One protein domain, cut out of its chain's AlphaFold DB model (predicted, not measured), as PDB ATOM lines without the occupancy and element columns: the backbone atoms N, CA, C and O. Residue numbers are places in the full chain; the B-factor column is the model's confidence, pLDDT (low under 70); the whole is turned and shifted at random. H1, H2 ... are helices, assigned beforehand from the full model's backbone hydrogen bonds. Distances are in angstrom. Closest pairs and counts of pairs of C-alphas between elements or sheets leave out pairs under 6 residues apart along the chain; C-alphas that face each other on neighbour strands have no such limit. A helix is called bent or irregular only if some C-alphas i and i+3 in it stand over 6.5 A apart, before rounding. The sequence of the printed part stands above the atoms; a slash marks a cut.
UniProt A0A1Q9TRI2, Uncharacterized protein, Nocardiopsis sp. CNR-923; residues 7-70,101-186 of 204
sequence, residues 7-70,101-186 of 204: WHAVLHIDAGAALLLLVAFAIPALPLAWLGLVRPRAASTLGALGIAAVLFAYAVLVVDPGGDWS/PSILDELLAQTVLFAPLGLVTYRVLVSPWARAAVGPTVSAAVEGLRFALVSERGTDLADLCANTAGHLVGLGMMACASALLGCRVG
ATOM      1  N   TRP A   7      59.991 113.537 170.768       60.59
ATOM      2  CA  TRP A   7      61.240 114.209 171.108       60.59
ATOM      3  C   TRP A   7      61.174 115.730 171.070       60.59
ATOM      4  O   TRP A   7      61.695 116.359 171.978       60.59
ATOM      5  N   HIS A   8      60.500 116.333 170.096       62.62
ATOM      6  CA  HIS A   8      60.369 117.787 170.025       62.62
ATOM      7  C   HIS A   8      59.627 118.350 171.244       62.62
ATOM      8  O   HIS A   8      60.007 119.392 171.766       62.62
ATOM      9  N   ALA A   9      58.613 117.633 171.741       63.75
ATOM     10  CA  ALA A   9      57.896 118.011 172.958       63.75
ATOM     11  C   ALA A   9      58.735 117.782 174.229       63.75
ATOM     12  O   ALA A   9      58.650 118.574 175.161       63.75
ATOM     13  N   VAL A  10      59.560 116.728 174.259       64.94
ATOM     14  CA  VAL A  10      60.477 116.438 175.376       64.94
ATOM     15  C   VAL A  10      61.634 117.442 175.434       64.94
ATOM     16  O   VAL A  10      61.994 117.886 176.516       64.94
ATOM     17  N   LEU A  11      62.174 117.853 174.284       64.25
ATOM     18  CA  LEU A  11      63.254 118.842 174.172       64.25
ATOM     19  C   LEU A  11      62.797 120.271 174.507       64.25
ATOM     20  O   LEU A  11      63.630 121.132 174.756       64.25
ATOM     21  N   HIS A  12      61.485 120.523 174.534       68.69
ATOM     22  CA  HIS A  12      60.898 121.792 174.985       68.69
ATOM     23  C   HIS A  12      60.542 121.792 176.478       68.69
ATOM     24  O   HIS A  12      59.907 122.731 176.964       68.69
ATOM     25  N   ILE A  13      60.916 120.747 177.224       72.62
ATOM     26  CA  ILE A  13      60.812 120.772 178.681       72.62
ATOM     27  C   ILE A  13      61.917 121.694 179.195       72.62
ATOM     28  O   ILE A  13      63.049 121.271 179.401       72.62
ATOM     29  N   ASP A  14      61.571 122.960 179.412       81.56
ATOM     30  CA  ASP A  14      62.437 123.871 180.151       81.56
ATOM     31  C   ASP A  14      62.540 123.457 181.631       81.56
ATOM     32  O   ASP A  14      61.738 122.669 182.157       81.56
ATOM     33  N   ALA A  15      63.526 124.005 182.339       79.06
ATOM     34  CA  ALA A  15      63.724 123.731 183.759       79.06
ATOM     35  C   ALA A  15      62.467 123.962 184.632       79.06
ATOM     36  O   ALA A  15      62.264 123.264 185.631       79.06
ATOM     37  N   GLY A  16      61.603 124.915 184.265       80.88
ATOM     38  CA  GLY A  16      60.340 125.179 184.955       80.88
ATOM     39  C   GLY A  16      59.324 124.055 184.748       80.88
ATOM     40  O   GLY A  16      58.742 123.554 185.716       80.88
ATOM     41  N   ALA A  17      59.149 123.607 183.507       84.50
ATOM     42  CA  ALA A  17      58.309 122.474 183.144       84.50
ATOM     43  C   ALA A  17      58.812 121.173 183.787       84.50
ATOM     44  O   ALA A  17      58.007 120.407 184.322       84.50
ATOM     45  N   ALA A  18      60.130 120.952 183.824       84.06
ATOM     46  CA  ALA A  18      60.731 119.797 184.486       84.06
ATOM     47  C   ALA A  18      60.369 119.748 185.978       84.06
ATOM     48  O   ALA A  18      59.928 118.713 186.484       84.06
ATOM     49  N   LEU A  19      60.483 120.879 186.682       85.12
ATOM     50  CA  LEU A  19      60.124 120.969 188.097       85.12
ATOM     51  C   LEU A  19      58.629 120.702 188.323       85.12
ATOM     52  O   LEU A  19      58.268 119.959 189.238       85.12
ATOM     53  N   LEU A  20      57.758 121.265 187.479       87.69
ATOM     54  CA  LEU A  20      56.316 121.021 187.544       87.69
ATOM     55  C   LEU A  20      55.976 119.542 187.323       87.69
ATOM     56  O   LEU A  20      55.128 119.007 188.037       87.69
ATOM     57  N   LEU A  21      56.655 118.868 186.395       87.94
ATOM     58  CA  LEU A  21      56.479 117.436 186.149       87.94
ATOM     59  C   LEU A  21      56.944 116.591 187.341       87.94
ATOM     60  O   LEU A  21      56.232 115.674 187.751       87.94
ATOM     61  N   LEU A  22      58.081 116.926 187.958       87.19
ATOM     62  CA  LEU A  22      58.537 116.257 189.183       87.19
ATOM     63  C   LEU A  22      57.529 116.419 190.328       87.19
ATOM     64  O   LEU A  22      57.205 115.447 191.011       87.19
ATOM     65  N   VAL A  23      56.972 117.619 190.513       87.88
ATOM     66  CA  VAL A  23      55.900 117.857 191.494       87.88
ATOM     67  C   VAL A  23      54.640 117.066 191.130       87.88
ATOM     68  O   VAL A  23      54.023 116.457 192.005       87.88
ATOM     69  N   ALA A  24      54.277 117.004 189.848       89.62
ATOM     70  CA  ALA A  24      53.136 116.222 189.380       89.62
ATOM     71  C   ALA A  24      53.309 114.722 189.668       89.62
ATOM     72  O   ALA A  24      52.332 114.059 190.007       89.62
ATOM     73  N   PHE A  25      54.536 114.192 189.633       87.88
ATOM     74  CA  PHE A  25      54.842 112.809 190.016       87.88
ATOM     75  C   PHE A  25      54.701 112.524 191.518       87.88
ATOM     76  O   PHE A  25      54.450 111.379 191.902       87.88
ATOM     77  N   ALA A  26      54.761 113.539 192.382       87.06
ATOM     78  CA  ALA A  26      54.456 113.363 193.801       87.06
ATOM     79  C   ALA A  26      52.959 113.075 194.048       87.06
ATOM     80  O   ALA A  26      52.612 112.388 195.013       87.06
ATOM     81  N   ILE A  27      52.068 113.538 193.160       88.75
ATOM     82  CA  ILE A  27      50.615 113.330 193.264       88.75
ATOM     83  C   ILE A  27      50.247 111.838 193.244       88.75
ATOM     84  O   ILE A  27      49.570 111.410 194.177       88.75
ATOM     85  N   PRO A  28      50.680 111.010 192.266       87.38
ATOM     86  CA  PRO A  28      50.411 109.573 192.273       87.38
ATOM     87  C   PRO A  28      51.229 108.802 193.321       87.38
ATOM     88  O   PRO A  28      50.826 107.698 193.698       87.38
ATOM     89  N   ALA A  29      52.328 109.360 193.844       89.94
ATOM     90  CA  ALA A  29      53.130 108.707 194.879       89.94
ATOM     91  C   ALA A  29      52.322 108.465 196.166       89.94
ATOM     92  O   ALA A  29      52.388 107.382 196.741       89.94
ATOM     93  N   LEU A  30      51.500 109.431 196.592       90.56
ATOM     94  CA  LEU A  30      50.655 109.318 197.788       90.56
ATOM     95  C   LEU A  30      49.592 108.201 197.719       90.56
ATOM     96  O   LEU A  30      49.588 107.358 198.617       90.56
ATOM     97  N   PRO A  31      48.702 108.121 196.707       89.94
ATOM     98  CA  PRO A  31      47.720 107.046 196.611       89.94
ATOM     99  C   PRO A  31      48.383 105.687 196.387       89.94
ATOM    100  O   PRO A  31      47.919 104.694 196.947       89.94
ATOM    101  N   LEU A  32      49.496 105.619 195.648       88.31
ATOM    102  CA  LEU A  32      50.274 104.384 195.514       88.31
ATOM    103  C   LEU A  32      50.896 103.980 196.860       88.31
ATOM    104  O   LEU A  32      50.971 102.794 197.202       88.31
ATOM    105  N   ALA A  33      51.331 104.960 197.656       90.31
ATOM    106  CA  ALA A  33      51.899 104.718 198.968       90.31
ATOM    107  C   ALA A  33      50.813 104.252 199.948       90.31
ATOM    108  O   ALA A  33      51.003 103.272 200.666       90.31
ATOM    109  N   TRP A  34      49.639 104.864 199.917       92.44
ATOM    110  CA  TRP A  34      48.489 104.425 200.694       92.44
ATOM    111  C   TRP A  34      48.032 103.019 200.290       92.44
ATOM    112  O   TRP A  34      47.853 102.150 201.143       92.44
ATOM    113  N   LEU A  35      47.934 102.745 198.986       90.44
ATOM    114  CA  LEU A  35      47.530 101.438 198.481       90.44
ATOM    115  C   LEU A  35      48.491 100.337 198.930       90.44
ATOM    116  O   LEU A  35      48.050  99.243 199.264       90.44
ATOM    117  N   GLY A  36      49.794 100.611 198.983       87.94
ATOM    118  CA  GLY A  36      50.758  99.633 199.476       87.94
ATOM    119  C   GLY A  36      50.683  99.369 200.981       87.94
ATOM    120  O   GLY A  36      51.177  98.332 201.412       87.94
ATOM    121  N   LEU A  37      50.058 100.255 201.766       88.19
ATOM    122  CA  LEU A  37      49.737  99.998 203.176       88.19
ATOM    123  C   LEU A  37      48.471  99.141 203.313       88.19
ATOM    124  O   LEU A  37      48.456  98.191 204.087       88.19
ATOM    125  N   VAL A  38      47.418  99.448 202.546       92.38
ATOM    126  CA  VAL A  38      46.100  98.799 202.697       92.38
ATOM    127  C   VAL A  38      45.981  97.495 201.898       92.38
ATOM    128  O   VAL A  38      45.322  96.550 202.323       92.38
ATOM    129  N   ARG A  39      46.593  97.428 200.710       93.06
ATOM    130  CA  ARG A  39      46.504  96.308 199.758       93.06
ATOM    131  C   ARG A  39      47.865  96.034 199.094       93.06
ATOM    132  O   ARG A  39      48.038  96.313 197.904       93.06
ATOM    133  N   PRO A  40      48.823  95.413 199.807       88.31
ATOM    134  CA  PRO A  40      50.194  95.236 199.317       88.31
ATOM    135  C   PRO A  40      50.278  94.439 198.007       88.31
ATOM    136  O   PRO A  40      51.064  94.784 197.127       88.31
ATOM    137  N   ARG A  41      49.421  93.420 197.823       90.88
ATOM    138  CA  ARG A  41      49.368  92.639 196.573       90.88
ATOM    139  C   ARG A  41      48.940  93.491 195.375       90.88
ATOM    140  O   ARG A  41      49.594  93.437 194.343       90.88
ATOM    141  N   ALA A  42      47.896  94.309 195.536       90.62
ATOM    142  CA  ALA A  42      47.401  95.187 194.472       90.62
ATOM    143  C   ALA A  42      48.417  96.287 194.118       90.62
ATOM    144  O   ALA A  42      48.620  96.599 192.946       90.62
ATOM    145  N   ALA A  43      49.093  96.844 195.127       88.31
ATOM    146  CA  ALA A  43      50.163  97.814 194.914       88.31
ATOM    147  C   ALA A  43      51.359  97.202 194.169       88.31
ATOM    148  O   ALA A  43      51.913  97.846 193.285       88.31
ATOM    149  N   SER A  44      51.729  95.956 194.483       88.38
ATOM    150  CA  SER A  44      52.794  95.239 193.777       88.38
ATOM    151  C   SER A  44      52.423  94.963 192.316       88.38
ATOM    152  O   SER A  44      53.218  95.256 191.427       88.38
ATOM    153  N   THR A  45      51.194  94.503 192.038       91.56
ATOM    154  CA  THR A  45      50.731  94.277 190.656       91.56
ATOM    155  C   THR A  45      50.670  95.568 189.845       91.56
ATOM    156  O   THR A  45      51.117  95.588 188.702       91.56
ATOM    157  N   LEU A  46      50.170  96.662 190.430       89.50
ATOM    158  CA  LEU A  46      50.154  97.968 189.763       89.50
ATOM    159  C   LEU A  46      51.562  98.530 189.575       89.50
ATOM    160  O   LEU A  46      51.839  99.117 188.539       89.50
ATOM    161  N   GLY A  47      52.460  98.314 190.537       88.06
ATOM    162  CA  GLY A  47      53.868  98.664 190.396       88.06
ATOM    163  C   GLY A  47      54.527  97.910 189.241       88.06
ATOM    164  O   GLY A  47      55.223  98.524 188.443       88.06
ATOM    165  N   ALA A  48      54.267  96.607 189.096       90.62
ATOM    166  CA  ALA A  48      54.809  95.805 187.998       90.62
ATOM    167  C   ALA A  48      54.270  96.257 186.630       90.62
ATOM    168  O   ALA A  48      55.046  96.434 185.693       90.62
ATOM    169  N   LEU A  49      52.960  96.516 186.531       91.38
ATOM    170  CA  LEU A  49      52.353  97.110 185.335       91.38
ATOM    171  C   LEU A  49      52.923  98.502 185.044       91.38
ATOM    172  O   LEU A  49      53.180  98.829 183.891       91.38
ATOM    173  N   GLY A  50      53.171  99.299 186.084       88.31
ATOM    174  CA  GLY A  50      53.813 100.604 185.981       88.31
ATOM    175  C   GLY A  50      55.242 100.512 185.452       88.31
ATOM    176  O   GLY A  50      55.591 101.268 184.555       88.31
ATOM    177  N   ILE A  51      56.050  99.556 185.930       88.94
ATOM    178  CA  ILE A  51      57.391  99.288 185.378       88.94
ATOM    179  C   ILE A  51      57.278  98.952 183.892       88.94
ATOM    180  O   ILE A  51      57.968  99.563 183.083       88.94
ATOM    181  N   ALA A  52      56.393  98.022 183.522       90.62
ATOM    182  CA  ALA A  52      56.206  97.633 182.127       90.62
ATOM    183  C   ALA A  52      55.782  98.821 181.249       90.62
ATOM    184  O   ALA A  52      56.335  99.007 180.171       90.62
ATOM    185  N   ALA A  53      54.855  99.655 181.727       87.25
ATOM    186  CA  ALA A  53      54.399 100.846 181.017       87.25
ATOM    187  C   ALA A  53      55.507 101.897 180.858       87.25
ATOM    188  O   ALA A  53      55.647 102.458 179.777       87.25
ATOM    189  N   VAL A  54      56.315 102.140 181.897       88.19
ATOM    190  CA  VAL A  54      57.446 103.080 181.838       88.19
ATOM    191  C   VAL A  54      58.515 102.575 180.876       88.19
ATOM    192  O   VAL A  54      58.959 103.333 180.024       88.19
ATOM    193  N   LEU A  55      58.888 101.295 180.957       89.06
ATOM    194  CA  LEU A  55      59.855 100.699 180.033       89.06
ATOM    195  C   LEU A  55      59.338 100.703 178.590       89.06
ATOM    196  O   LEU A  55      60.111 100.970 177.679       89.06
ATOM    197  N   PHE A  56      58.044 100.452 178.378       86.19
ATOM    198  CA  PHE A  56      57.424 100.532 177.056       86.19
ATOM    199  C   PHE A  56      57.422 101.964 176.515       86.19
ATOM    200  O   PHE A  56      57.863 102.186 175.392       86.19
ATOM    201  N   ALA A  57      56.979 102.940 177.312       83.50
ATOM    202  CA  ALA A  57      57.006 104.350 176.927       83.50
ATOM    203  C   ALA A  57      58.434 104.801 176.603       83.50
ATOM    204  O   ALA A  57      58.660 105.476 175.606       83.50
ATOM    205  N   TYR A  58      59.402 104.361 177.404       80.38
ATOM    206  CA  TYR A  58      60.806 104.644 177.176       80.38
ATOM    207  C   TYR A  58      61.329 103.979 175.898       80.38
ATOM    208  O   TYR A  58      61.993 104.636 175.109       80.38
ATOM    209  N   ALA A  59      60.975 102.721 175.631       81.94
ATOM    210  CA  ALA A  59      61.316 102.052 174.379       81.94
ATOM    211  C   ALA A  59      60.723 102.776 173.160       81.94
ATOM    212  O   ALA A  59      61.419 102.919 172.168       81.94
ATOM    213  N   VAL A  60      59.488 103.281 173.243       78.75
ATOM    214  CA  VAL A  60      58.856 104.085 172.177       78.75
ATOM    215  C   VAL A  60      59.526 105.452 172.008       78.75
ATOM    216  O   VAL A  60      59.613 105.956 170.897       78.75
ATOM    217  N   LEU A  61      59.996 106.072 173.092       73.62
ATOM    218  CA  LEU A  61      60.762 107.318 173.002       73.62
ATOM    219  C   LEU A  61      62.125 107.073 172.362       73.62
ATOM    220  O   LEU A  61      62.579 107.837 171.525       73.62
ATOM    221  N   VAL A  62      62.793 106.006 172.766       70.75
ATOM    222  CA  VAL A  62      64.136 105.672 172.308       70.75
ATOM    223  C   VAL A  62      64.129 105.183 170.858       70.75
ATOM    224  O   VAL A  62      64.977 105.594 170.071       70.75
ATOM    225  N   VAL A  63      63.151 104.355 170.500       66.69
ATOM    226  CA  VAL A  63      62.919 103.847 169.149       66.69
ATOM    227  C   VAL A  63      61.873 104.743 168.496       66.69
ATOM    228  O   VAL A  63      60.676 104.493 168.626       66.69
ATOM    229  N   ASP A  64      62.312 105.802 167.812       59.09
ATOM    230  CA  ASP A  64      61.402 106.651 167.036       59.09
ATOM    231  C   ASP A  64      60.542 105.761 166.108       59.09
ATOM    232  O   ASP A  64      61.069 104.813 165.514       59.09
ATOM    233  N   PRO A  65      59.227 106.004 165.954       50.31
ATOM    234  CA  PRO A  65      58.355 105.153 165.140       50.31
ATOM    235  C   PRO A  65      58.752 105.073 163.654       50.31
ATOM    236  O   PRO A  65      58.235 104.211 162.943       50.31
ATOM    237  N   GLY A  66      59.665 105.929 163.180       54.34
ATOM    238  CA  GLY A  66      60.276 105.843 161.852       54.34
ATOM    239  C   GLY A  66      61.480 104.896 161.744       54.34
ATOM    240  O   GLY A  66      61.950 104.668 160.637       54.34
ATOM    241  N   GLY A  67      61.992 104.349 162.852       50.62
ATOM    242  CA  GLY A  67      63.247 103.581 162.891       50.62
ATOM    243  C   GLY A  67      64.513 104.448 162.854       50.62
ATOM    244  O   GLY A  67      65.601 103.945 163.136       50.62
ATOM    245  N   ASP A  68      64.365 105.746 162.583       47.88
ATOM    246  CA  ASP A  68      65.430 106.737 162.660       47.88
ATOM    247  C   ASP A  68      65.573 107.206 164.106       47.88
ATOM    248  O   ASP A  68      64.781 107.987 164.623       47.88
ATOM    249  N   TRP A  69      66.598 106.706 164.789       53.22
ATOM    250  CA  TRP A  69      66.922 107.135 166.142       53.22
ATOM    251  C   TRP A  69      67.136 108.642 166.141       53.22
ATOM    252  O   TRP A  69      68.081 109.121 165.504       53.22
ATOM    253  N   SER A  70      66.272 109.366 166.868       48.47
ATOM    254  CA  SER A  70      66.383 110.813 167.039       48.47
ATOM    255  C   SER A  70      67.856 111.154 167.279       48.47
ATOM    256  O   SER A  70      68.488 110.557 168.168       48.47
ATOM    257  N   PRO A 101      69.850 123.200 172.704       67.31
ATOM    258  CA  PRO A 101      69.263 123.119 174.032       67.31
ATOM    259  C   PRO A 101      70.366 123.195 175.087       67.31
ATOM    260  O   PRO A 101      71.491 122.731 174.876       67.31
ATOM    261  N   SER A 102      70.068 123.820 176.227       81.94
ATOM    262  CA  SER A 102      71.055 123.888 177.295       81.94
ATOM    263  C   SER A 102      71.311 122.478 177.836       81.94
ATOM    264  O   SER A 102      70.376 121.700 178.023       81.94
ATOM    265  N   ILE A 103      72.574 122.156 178.135       81.31
ATOM    266  CA  ILE A 103      72.956 120.861 178.734       81.31
ATOM    267  C   ILE A 103      72.111 120.581 179.989       81.31
ATOM    268  O   ILE A 103      71.739 119.447 180.268       81.31
ATOM    269  N   LEU A 104      71.777 121.627 180.751       83.56
ATOM    270  CA  LEU A 104      70.949 121.501 181.944       83.56
ATOM    271  C   LEU A 104      69.519 121.045 181.623       83.56
ATOM    272  O   LEU A 104      68.994 120.198 182.346       83.56
ATOM    273  N   ASP A 105      68.898 121.579 180.571       81.12
ATOM    274  CA  ASP A 105      67.538 121.197 180.170       81.12
ATOM    275  C   ASP A 105      67.496 119.738 179.702       81.12
ATOM    276  O   ASP A 105      66.589 118.993 180.074       81.12
ATOM    277  N   GLU A 106      68.526 119.285 178.985       80.94
ATOM    278  CA  GLU A 106      68.655 117.887 178.564       80.94
ATOM    279  C   GLU A 106      68.800 116.937 179.764       80.94
ATOM    280  O   GLU A 106      68.043 115.966 179.891       80.94
ATOM    281  N   LEU A 107      69.679 117.263 180.718       85.25
ATOM    282  CA  LEU A 107      69.837 116.491 181.957       85.25
ATOM    283  C   LEU A 107      68.541 116.461 182.786       85.25
ATOM    284  O   LEU A 107      68.194 115.432 183.378       85.25
ATOM    285  N   LEU A 108      67.803 117.574 182.842       85.00
ATOM    286  CA  LEU A 108      66.528 117.657 183.555       85.00
ATOM    287  C   LEU A 108      65.440 116.831 182.870       85.00
ATOM    288  O   LEU A 108      64.731 116.091 183.555       85.00
ATOM    289  N   ALA A 109      65.331 116.890 181.544       83.88
ATOM    290  CA  ALA A 109      64.381 116.083 180.785       83.88
ATOM    291  C   ALA A 109      64.622 114.581 181.010       83.88
ATOM    292  O   ALA A 109      63.688 113.833 181.311       83.88
ATOM    293  N   GLN A 110      65.881 114.140 180.973       85.44
ATOM    294  CA  GLN A 110      66.257 112.749 181.255       85.44
ATOM    295  C   GLN A 110      65.946 112.338 182.703       85.44
ATOM    296  O   GLN A 110      65.380 111.269 182.954       85.44
ATOM    297  N   THR A 111      66.223 113.225 183.663       88.62
ATOM    298  CA  THR A 111      65.870 113.027 185.078       88.62
ATOM    299  C   THR A 111      64.356 112.830 185.244       88.62
ATOM    300  O   THR A 111      63.907 111.903 185.926       88.62
ATOM    301  N   VAL A 112      63.544 113.664 184.593       89.69
ATOM    302  CA  VAL A 112      62.074 113.579 184.619       89.69
ATOM    303  C   VAL A 112      61.589 112.259 184.018       89.69
ATOM    304  O   VAL A 112      60.698 111.627 184.587       89.69
ATOM    305  N   LEU A 113      62.193 111.792 182.923       88.31
ATOM    306  CA  LEU A 113      61.812 110.540 182.258       88.31
ATOM    307  C   LEU A 113      62.042 109.296 183.128       88.31
ATOM    308  O   LEU A 113      61.253 108.351 183.065       88.31
ATOM    309  N   PHE A 114      63.078 109.289 183.971       91.94
ATOM    310  CA  PHE A 114      63.384 108.154 184.851       91.94
ATOM    311  C   PHE A 114      62.720 108.220 186.234       91.94
ATOM    312  O   PHE A 114      62.636 107.195 186.922       91.94
ATOM    313  N   ALA A 115      62.193 109.372 186.652       94.31
ATOM    314  CA  ALA A 115      61.499 109.505 187.936       94.31
ATOM    315  C   ALA A 115      60.306 108.535 188.112       94.31
ATOM    316  O   ALA A 115      60.212 107.900 189.172       94.31
ATOM    317  N   PRO A 116      59.444 108.303 187.101       92.62
ATOM    318  CA  PRO A 116      58.394 107.290 187.175       92.62
ATOM    319  C   PRO A 116      58.917 105.890 187.491       92.62
ATOM    320  O   PRO A 116      58.299 105.185 188.287       92.62
ATOM    321  N   LEU A 117      60.073 105.499 186.934       93.50
ATOM    322  CA  LEU A 117      60.686 104.195 187.194       93.50
ATOM    323  C   LEU A 117      61.041 104.043 188.679       93.50
ATOM    324  O   LEU A 117      60.781 102.999 189.280       93.50
ATOM    325  N   GLY A 118      61.593 105.089 189.298       92.88
ATOM    326  CA  GLY A 118      61.865 105.123 190.738       92.88
ATOM    327  C   GLY A 118      60.602 104.947 191.589       92.88
ATOM    328  O   GLY A 118      60.574 104.129 192.508       92.88
ATOM    329  N   LEU A 119      59.515 105.645 191.242       92.25
ATOM    330  CA  LEU A 119      58.242 105.549 191.970       92.25
ATOM    331  C   LEU A 119      57.700 104.115 192.020       92.25
ATOM    332  O   LEU A 119      57.311 103.619 193.082       92.25
ATOM    333  N   VAL A 120      57.680 103.435 190.872       92.19
ATOM    334  CA  VAL A 120      57.087 102.094 190.758       92.19
ATOM    335  C   VAL A 120      58.004 101.004 191.322       92.19
ATOM    336  O   VAL A 120      57.528 100.082 191.990       92.19
ATOM    337  N   THR A 121      59.324 101.121 191.147       91.25
ATOM    338  CA  THR A 121      60.306 100.131 191.636       91.25
ATOM    339  C   THR A 121      60.359 100.056 193.156       91.25
ATOM    340  O   THR A 121      60.492  98.956 193.700       91.25
ATOM    341  N   TYR A 122      60.159 101.182 193.852       91.94
ATOM    342  CA  TYR A 122      60.082 101.215 195.314       91.94
ATOM    343  C   TYR A 122      59.043 100.228 195.867       91.94
ATOM    344  O   TYR A 122      59.243  99.635 196.927       91.94
ATOM    345  N   ARG A 123      57.925 100.035 195.156       86.94
ATOM    346  CA  ARG A 123      56.832  99.154 195.591       86.94
ATOM    347  C   ARG A 123      56.993  97.704 195.186       86.94
ATOM    348  O   ARG A 123      56.510  96.832 195.904       86.94
ATOM    349  N   VAL A 124      57.633  97.449 194.054       89.38
ATOM    350  CA  VAL A 124      57.773  96.090 193.519       89.38
ATOM    351  C   VAL A 124      58.902  95.341 194.212       89.38
ATOM    352  O   VAL A 124      58.764  94.162 194.529       89.38
ATOM    353  N   LEU A 125      60.016  96.022 194.474       89.88
ATOM    354  CA  LEU A 125      61.217  95.387 194.994       89.88
ATOM    355  C   LEU A 125      61.269  95.497 196.511       89.88
ATOM    356  O   LEU A 125      61.010  96.555 197.076       89.88
ATOM    357  N   VAL A 126      61.635  94.408 197.184       89.19
ATOM    358  CA  VAL A 126      61.763  94.381 198.651       89.19
ATOM    359  C   VAL A 126      63.145  94.870 199.092       89.19
ATOM    360  O   VAL A 126      63.260  95.576 200.089       89.19
ATOM    361  N   SER A 127      64.191  94.533 198.332       94.31
ATOM    362  CA  SER A 127      65.571  94.896 198.661       94.31
ATOM    363  C   SER A 127      65.871  96.360 198.298       94.31
ATOM    364  O   SER A 127      65.660  96.744 197.144       94.31
ATOM    365  N   PRO A 128      66.404  97.179 199.230       92.50
ATOM    366  CA  PRO A 128      66.780  98.565 198.946       92.50
ATOM    367  C   PRO A 128      67.911  98.654 197.915       92.50
ATOM    368  O   PRO A 128      67.906  99.552 197.079       92.50
ATOM    369  N   TRP A 129      68.822  97.680 197.913       95.44
ATOM    370  CA  TRP A 129      69.879  97.574 196.908       95.44
ATOM    371  C   TRP A 129      69.322  97.235 195.533       95.44
ATOM    372  O   TRP A 129      69.721  97.847 194.549       95.44
ATOM    373  N   ALA A 130      68.356  96.313 195.467       93.38
ATOM    374  CA  ALA A 130      67.696  95.998 194.206       93.38
ATOM    375  C   ALA A 130      66.976  97.230 193.647       93.38
ATOM    376  O   ALA A 130      67.101  97.495 192.460       93.38
ATOM    377  N   ARG A 131      66.289  98.010 194.500       93.88
ATOM    378  CA  ARG A 131      65.667  99.286 194.105       93.88
ATOM    379  C   ARG A 131      66.700 100.224 193.499       93.88
ATOM    380  O   ARG A 131      66.537 100.598 192.352       93.88
ATOM    381  N   ALA A 132      67.770 100.526 194.233       94.00
ATOM    382  CA  ALA A 132      68.801 101.460 193.787       94.00
ATOM    383  C   ALA A 132      69.513 101.011 192.499       94.00
ATOM    384  O   ALA A 132      69.903 101.852 191.696       94.00
ATOM    385  N   ALA A 133      69.668  99.701 192.286       96.12
ATOM    386  CA  ALA A 133      70.357  99.155 191.120       96.12
ATOM    387  C   ALA A 133      69.520  99.177 189.829       96.12
ATOM    388  O   ALA A 133      70.106  99.141 188.744       96.12
ATOM    389  N   VAL A 134      68.180  99.242 189.897       94.00
ATOM    390  CA  VAL A 134      67.337  99.175 188.687       94.00
ATOM    391  C   VAL A 134      67.577 100.357 187.761       94.00
ATOM    392  O   VAL A 134      67.755 100.135 186.569       94.00
ATOM    393  N   GLY A 135      67.609 101.587 188.283       92.25
ATOM    394  CA  GLY A 135      67.859 102.783 187.469       92.25
ATOM    395  C   GLY A 135      69.139 102.675 186.632       92.25
ATOM    396  O   GLY A 135      69.041 102.680 185.404       92.25
ATOM    397  N   PRO A 136      70.314 102.483 187.267       93.31
ATOM    398  CA  PRO A 136      71.580 102.286 186.564       93.31
ATOM    399  C   PRO A 136      71.556 101.117 185.578       93.31
ATOM    400  O   PRO A 136      72.064 101.243 184.471       93.31
ATOM    401  N   THR A 137      70.943  99.988 185.952       94.50
ATOM    402  CA  THR A 137      70.885  98.800 185.085       94.50
ATOM    403  C   THR A 137      70.061  99.067 183.830       94.50
ATOM    404  O   THR A 137      70.497  98.739 182.730       94.50
ATOM    405  N   VAL A 138      68.880  99.676 183.974       90.69
ATOM    406  CA  VAL A 138      68.019 100.035 182.840       90.69
ATOM    407  C   VAL A 138      68.708 101.075 181.967       90.69
ATOM    408  O   VAL A 138      68.725 100.922 180.751       90.69
ATOM    409  N   SER A 139      69.321 102.093 182.568       90.69
ATOM    410  CA  SER A 139      70.016 103.132 181.813       90.69
ATOM    411  C   SER A 139      71.226 102.584 181.045       90.69
ATOM    412  O   SER A 139      71.352 102.851 179.856       90.69
ATOM    413  N   ALA A 140      72.042 101.725 181.662       91.69
ATOM    414  CA  ALA A 140      73.149 101.054 180.983       91.69
ATOM    415  C   ALA A 140      72.671 100.103 179.874       91.69
ATOM    416  O   ALA A 140      73.309 100.012 178.829       91.69
ATOM    417  N   ALA A 141      71.550  99.403 180.073       90.62
ATOM    418  CA  ALA A 141      70.976  98.529 179.050       90.62
ATOM    419  C   ALA A 141      70.493  99.318 177.827       90.62
ATOM    420  O   ALA A 141      70.705  98.890 176.696       90.62
ATOM    421  N   VAL A 142      69.872 100.476 178.050       84.44
ATOM    422  CA  VAL A 142      69.444 101.385 176.980       84.44
ATOM    423  C   VAL A 142      70.648 101.921 176.228       84.44
ATOM    424  O   VAL A 142      70.652 101.903 175.001       84.44
ATOM    425  N   GLU A 143      71.659 102.387 176.953       84.56
ATOM    426  CA  GLU A 143      72.844 102.972 176.341       84.56
ATOM    427  C   GLU A 143      73.648 101.921 175.572       84.56
ATOM    428  O   GLU A 143      74.051 102.144 174.435       84.56
ATOM    429  N   GLY A 144      73.768 100.711 176.121       87.12
ATOM    430  CA  GLY A 144      74.339  99.568 175.415       87.12
ATOM    431  C   GLY A 144      73.545  99.185 174.165       87.12
ATOM    432  O   GLY A 144      74.139  98.836 173.147       87.12
ATOM    433  N   LEU A 145      72.211  99.283 174.205       83.88
ATOM    434  CA  LEU A 145      71.363  99.049 173.036       83.88
ATOM    435  C   LEU A 145      71.570 100.133 171.969       83.88
ATOM    436  O   LEU A 145      71.721  99.798 170.799       83.88
ATOM    437  N   ARG A 146      71.630 101.411 172.363       80.50
ATOM    438  CA  ARG A 146      71.948 102.537 171.467       80.50
ATOM    439  C   ARG A 146      73.308 102.352 170.808       80.50
ATOM    440  O   ARG A 146      73.397 102.428 169.588       80.50
ATOM    441  N   PHE A 147      74.329 102.032 171.599       82.81
ATOM    442  CA  PHE A 147      75.683 101.768 171.120       82.81
ATOM    443  C   PHE A 147      75.730 100.601 170.124       82.81
ATOM    444  O   PHE A 147      76.386 100.682 169.089       82.81
ATOM    445  N   ALA A 148      75.007  99.512 170.405       84.06
ATOM    446  CA  ALA A 148      74.965  98.351 169.520       84.06
ATOM    447  C   ALA A 148      74.247  98.633 168.189       84.06
ATOM    448  O   ALA A 148      74.597  98.038 167.171       84.06
ATOM    449  N   LEU A 149      73.234  99.502 168.199       80.19
ATOM    450  CA  LEU A 149      72.397  99.792 167.032       80.19
ATOM    451  C   LEU A 149      72.905 100.968 166.190       80.19
ATOM    452  O   LEU A 149      72.664 100.994 164.987       80.19
ATOM    453  N   VAL A 150      73.609 101.923 166.797       75.12
ATOM    454  CA  VAL A 150      74.133 103.118 166.131       75.12
ATOM    455  C   VAL A 150      75.653 103.094 166.251       75.12
ATOM    456  O   VAL A 150      76.221 103.599 167.213       75.12
ATOM    457  N   SER A 151      76.319 102.499 165.258       55.88
ATOM    458  CA  SER A 151      77.763 102.196 165.262       55.88
ATOM    459  C   SER A 151      78.710 103.410 165.304       55.88
ATOM    460  O   SER A 151      79.918 103.232 165.183       55.88
ATOM    461  N   GLU A 152      78.194 104.628 165.479       59.81
ATOM    462  CA  GLU A 152      78.968 105.877 165.414       59.81
ATOM    463  C   GLU A 152      78.776 106.805 166.624       59.81
ATOM    464  O   GLU A 152      79.420 107.851 166.690       59.81
ATOM    465  N   ARG A 153      77.930 106.457 167.604       58.56
ATOM    466  CA  ARG A 153      77.703 107.314 168.781       58.56
ATOM    467  C   ARG A 153      78.452 106.784 170.000       58.56
ATOM    468  O   ARG A 153      78.301 105.626 170.385       58.56
ATOM    469  N   GLY A 154      79.284 107.639 170.592       61.41
ATOM    470  CA  GLY A 154      79.923 107.364 171.876       61.41
ATOM    471  C   GLY A 154      78.884 107.314 172.991       61.41
ATOM    472  O   GLY A 154      77.912 108.063 172.962       61.41
ATOM    473  N   THR A 155      79.093 106.431 173.966       64.69
ATOM    474  CA  THR A 155      78.227 106.361 175.143       64.69
ATOM    475  C   THR A 155      78.427 107.600 176.005       64.69
ATOM    476  O   THR A 155      79.540 107.800 176.507       64.69
ATOM    477  N   ASP A 156      77.387 108.407 176.210       82.00
ATOM    478  CA  ASP A 156      77.497 109.574 177.083       82.00
ATOM    479  C   ASP A 156      77.266 109.174 178.548       82.00
ATOM    480  O   ASP A 156      76.197 108.714 178.958       82.00
ATOM    481  N   LEU A 157      78.301 109.338 179.371       86.88
ATOM    482  CA  LEU A 157      78.204 109.107 180.811       86.88
ATOM    483  C   LEU A 157      77.210 110.084 181.463       86.88
ATOM    484  O   LEU A 157      76.633 109.754 182.504       86.88
ATOM    485  N   ALA A 158      77.002 111.262 180.868       85.69
ATOM    486  CA  ALA A 158      76.031 112.244 181.329       85.69
ATOM    487  C   ALA A 158      74.605 111.673 181.294       85.69
ATOM    488  O   ALA A 158      73.902 111.766 182.305       85.69
ATOM    489  N   ASP A 159      74.243 110.970 180.215       84.38
ATOM    490  CA  ASP A 159      72.940 110.314 180.065       84.38
ATOM    491  C   ASP A 159      72.710 109.263 181.151       84.38
ATOM    492  O   ASP A 159      71.667 109.223 181.816       84.38
ATOM    493  N   LEU A 160      73.716 108.419 181.388       89.00
ATOM    494  CA  LEU A 160      73.674 107.408 182.445       89.00
ATOM    495  C   LEU A 160      73.460 108.053 183.825       89.00
ATOM    496  O   LEU A 160      72.654 107.571 184.633       89.00
ATOM    497  N   CYS A 161      74.175 109.148 184.100       91.56
ATOM    498  CA  CYS A 161      74.090 109.879 185.361       91.56
ATOM    499  C   CYS A 161      72.714 110.525 185.558       91.56
ATOM    500  O   CYS A 161      72.128 110.371 186.631       91.56
ATOM    501  N   ALA A 162      72.177 111.205 184.546       90.50
ATOM    502  CA  ALA A 162      70.887 111.887 184.621       90.50
ATOM    503  C   ALA A 162      69.721 110.906 184.784       90.50
ATOM    504  O   ALA A 162      68.875 111.075 185.664       90.50
ATOM    505  N   ASN A 163      69.719 109.816 184.019       91.56
ATOM    506  CA  ASN A 163      68.729 108.747 184.154       91.56
ATOM    507  C   ASN A 163      68.779 108.107 185.553       91.56
ATOM    508  O   ASN A 163      67.749 107.875 186.197       91.56
ATOM    509  N   THR A 164      69.987 107.868 186.073       93.25
ATOM    510  CA  THR A 164      70.179 107.369 187.442       93.25
ATOM    511  C   THR A 164      69.659 108.367 188.475       93.25
ATOM    512  O   THR A 164      68.938 107.973 189.395       93.25
ATOM    513  N   ALA A 165      69.967 109.657 188.320       94.69
ATOM    514  CA  ALA A 165      69.477 110.715 189.196       94.69
ATOM    515  C   ALA A 165      67.944 110.774 189.196       94.69
ATOM    516  O   ALA A 165      67.336 110.771 190.266       94.69
ATOM    517  N   GLY A 166      67.313 110.715 188.021       93.94
ATOM    518  CA  GLY A 166      65.861 110.647 187.869       93.94
ATOM    519  C   GLY A 166      65.243 109.497 188.645       93.94
ATOM    520  O   GLY A 166      64.334 109.685 189.455       93.94
ATOM    521  N   HIS A 167      65.798 108.299 188.479       95.88
ATOM    522  CA  HIS A 167      65.358 107.123 189.215       95.88
ATOM    523  C   HIS A 167      65.473 107.301 190.740       95.88
ATOM    524  O   HIS A 167      64.533 106.981 191.473       95.88
ATOM    525  N   LEU A 168      66.591 107.847 191.230       96.19
ATOM    526  CA  LEU A 168      66.788 108.126 192.657       96.19
ATOM    527  C   LEU A 168      65.799 109.173 193.185       96.19
ATOM    528  O   LEU A 168      65.264 109.000 194.280       96.19
ATOM    529  N   VAL A 169      65.500 110.215 192.403       95.81
ATOM    530  CA  VAL A 169      64.469 111.214 192.728       95.81
ATOM    531  C   VAL A 169      63.103 110.535 192.881       95.81
ATOM    532  O   VAL A 169      62.421 110.741 193.886       95.81
ATOM    533  N   GLY A 170      62.738 109.642 191.958       95.38
ATOM    534  CA  GLY A 170      61.527 108.821 192.053       95.38
ATOM    535  C   GLY A 170      61.464 107.952 193.314       95.38
ATOM    536  O   GLY A 170      60.447 107.936 194.012       95.38
ATOM    537  N   LEU A 171      62.559 107.257 193.646       96.00
ATOM    538  CA  LEU A 171      62.661 106.465 194.878       96.00
ATOM    539  C   LEU A 171      62.493 107.337 196.127       96.00
ATOM    540  O   LEU A 171      61.771 106.952 197.049       96.00
ATOM    541  N   GLY A 172      63.137 108.506 196.153       95.31
ATOM    542  CA  GLY A 172      63.056 109.469 197.247       95.31
ATOM    543  C   GLY A 172      61.634 109.977 197.464       95.31
ATOM    544  O   GLY A 172      61.128 109.919 198.584       95.31
ATOM    545  N   MET A 173      60.945 110.378 196.390       95.50
ATOM    546  CA  MET A 173      59.538 110.795 196.453       95.50
ATOM    547  C   MET A 173      58.655 109.706 197.067       95.50
ATOM    548  O   MET A 173      57.854 109.982 197.965       95.50
ATOM    549  N   MET A 174      58.833 108.452 196.643       94.75
ATOM    550  CA  MET A 174      58.033 107.342 197.154       94.75
ATOM    551  C   MET A 174      58.363 106.974 198.604       94.75
ATOM    552  O   MET A 174      57.462 106.638 199.383       94.75
ATOM    553  N   ALA A 175      59.638 107.053 198.988       93.69
ATOM    554  CA  ALA A 175      60.079 106.855 200.363       93.69
ATOM    555  C   ALA A 175      59.473 107.917 201.291       93.69
ATOM    556  O   ALA A 175      58.896 107.562 202.319       93.69
ATOM    557  N   CYS A 176      59.518 109.191 200.894       94.31
ATOM    558  CA  CYS A 176      58.901 110.297 201.625       94.31
ATOM    559  C   CYS A 176      57.386 110.109 201.761       94.31
ATOM    560  O   CYS A 176      56.861 110.173 202.871       94.31
ATOM    561  N   ALA A 177      56.681 109.799 200.668       93.12
ATOM    562  CA  ALA A 177      55.242 109.525 200.699       93.12
ATOM    563  C   ALA A 177      54.898 108.359 201.646       93.12
ATOM    564  O   ALA A 177      53.946 108.434 202.426       93.12
ATOM    565  N   SER A 178      55.705 107.296 201.621       90.00
ATOM    566  CA  SER A 178      55.532 106.134 202.498       90.00
ATOM    567  C   SER A 178      55.794 106.473 203.966       90.00
ATOM    568  O   SER A 178      55.038 106.024 204.824       90.00
ATOM    569  N   ALA A 179      56.810 107.285 204.265       90.94
ATOM    570  CA  ALA A 179      57.110 107.741 205.619       90.94
ATOM    571  C   ALA A 179      55.991 108.636 206.175       90.94
ATOM    572  O   ALA A 179      55.493 108.378 207.267       90.94
ATOM    573  N   LEU A 180      55.522 109.619 205.397       91.56
ATOM    574  CA  LEU A 180      54.435 110.522 205.796       91.56
ATOM    575  C   LEU A 180      53.142 109.769 206.141       91.56
ATOM    576  O   LEU A 180      52.443 110.138 207.085       91.56
ATOM    577  N   LEU A 181      52.832 108.699 205.406       87.94
ATOM    578  CA  LEU A 181      51.674 107.850 205.687       87.94
ATOM    579  C   LEU A 181      51.940 106.852 206.824       87.94
ATOM    580  O   LEU A 181      51.072 106.640 207.668       87.94
ATOM    581  N   GLY A 182      53.136 106.262 206.882       80.94
ATOM    582  CA  GLY A 182      53.536 105.297 207.911       80.94
ATOM    583  C   GLY A 182      53.589 105.902 209.315       80.94
ATOM    584  O   GLY A 182      53.095 105.289 210.259       80.94
ATOM    585  N   CYS A 183      54.071 107.142 209.447       66.62
ATOM    586  CA  CYS A 183      54.055 107.887 210.709       66.62
ATOM    587  C   CYS A 183      52.636 108.110 211.260       66.62
ATOM    588  O   CYS A 183      52.488 108.299 212.463       66.62
ATOM    589  N   ARG A 184      51.592 108.059 210.419       61.84
ATOM    590  CA  ARG A 184      50.193 108.173 210.864       61.84
ATOM    591  C   ARG A 184      49.561 106.845 211.272       61.84
ATOM    592  O   ARG A 184      48.691 106.840 212.130       61.84
ATOM    593  N   VAL A 185      49.974 105.731 210.665       56.44
ATOM    594  CA  VAL A 185      49.430 104.393 210.977       56.44
ATOM    595  C   VAL A 185      50.112 103.786 212.209       56.44
ATOM    596  O   VAL A 185      49.506 103.004 212.932       56.44
ATOM    597  N   GLY A 186      51.361 104.180 212.477       49.59
ATOM    598  CA  GLY A 186      52.166 103.730 213.613       49.59
ATOM    599  C   GLY A 186      51.959 104.493 214.924       49.59
ATOM    600  O   GLY A 186      52.791 104.340 215.812       49.59
TER     601      GLY A 186
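What this domain is: This is residues 7 to 70 and 101 to 186 of the 204 residues of an uncharacterized protein of Nocardiopsis sp. CNR-923 (UniProt A0A1Q9TRI2). A bent helix, H4, runs through the middle of an elongated helical body, packed between two helical hairpins, H2 with H3 and H5 with H6. The hairpins also meet each other where H6 crosses H2, and short H1 packs on the first arm of H4. The printed part has 150 residues with six named helices, H1 to H6 in chain order, and no named strand; its class is all helix. It is compact, with a radius of gyration of the C-alphas of 16.0 A, and spans 55 by 30 by 26 A.

How they stand to each other: Start at H1, residues 7 to 11, and go on to H2, residues 15 to 38, and H3, residues 40 to 62. H2 and H3 form a hairpin, opposite ways at a shallow tilt of 27 degrees; look at the closest C-alphas, Gly 36 and Ala 43, 4.9 A apart. After the cut comes H4, residues 103 to 124, assigned as one helix by its hydrogen bonds but bent: C-alphas 113 and 116 are 6.8 A apart. Its arms H4a, residues 103 to 113, and H4b, residues 116 to 124, stand at 34.8 degrees, a shallow tilt only just short of steep. H4 is the hub, touching five helices. H4a touches H1, closest at C-alphas Ala 109 and Val 10, 6.7 A. H4b touches H3, closest at C-alphas Val 120 and Gly 47, 4.7 A. Next find H5, residues 128 to 149, only just irregular, with C-alphas 132 and 135 6.52 A apart and a kink of 26 degrees near residue 135. H5 and H6, residues 157 to 185, form a hairpin at a shallow tilt of 27 degrees, closest at C-alphas Gly 135 and Thr 164, 5.1 A. H6 touches H4b with residues 166 to 175 alone, at a steep tilt of 51 degrees; C-alphas Gly 170 and Gly 118 are closest, 3.9 A. H6 touches H2, closest at C-alphas Ser 178 and Ala 33, 5.3 A. H2 and H5 are apart. Each O i to N i+4 pair is within hydrogen-bond range in H1, H3 and H4a; H2 has 15 of 20, H4b 4 of 5, H5 16 of 18 and H6 24 of 25.

Where its parts are: Find C-alpha 7 at (61.240, 114.209, 171.108), where H1 begins. From C-alpha 15 at (63.724, 123.731, 183.759) H2 runs 35.9 A; H3 measures 32.1 A and H5 32.4 A. H6, the longest, covers 42.0 A to C-alpha 185 at (49.430, 104.393, 210.977).

The domain as a whole: The farthest C-alphas, Glu 152 and Gly 186, are 55.2 A apart. Residues 71 to 100 are not printed; C-alphas 70 and 101 stand 14.4 A apart across this cut. Of the links printed whole, no link is long. The model's pLDDT is under 70 at residues 7 to 12, 63 to 70, 101, 151 to 155 and 183 to 186.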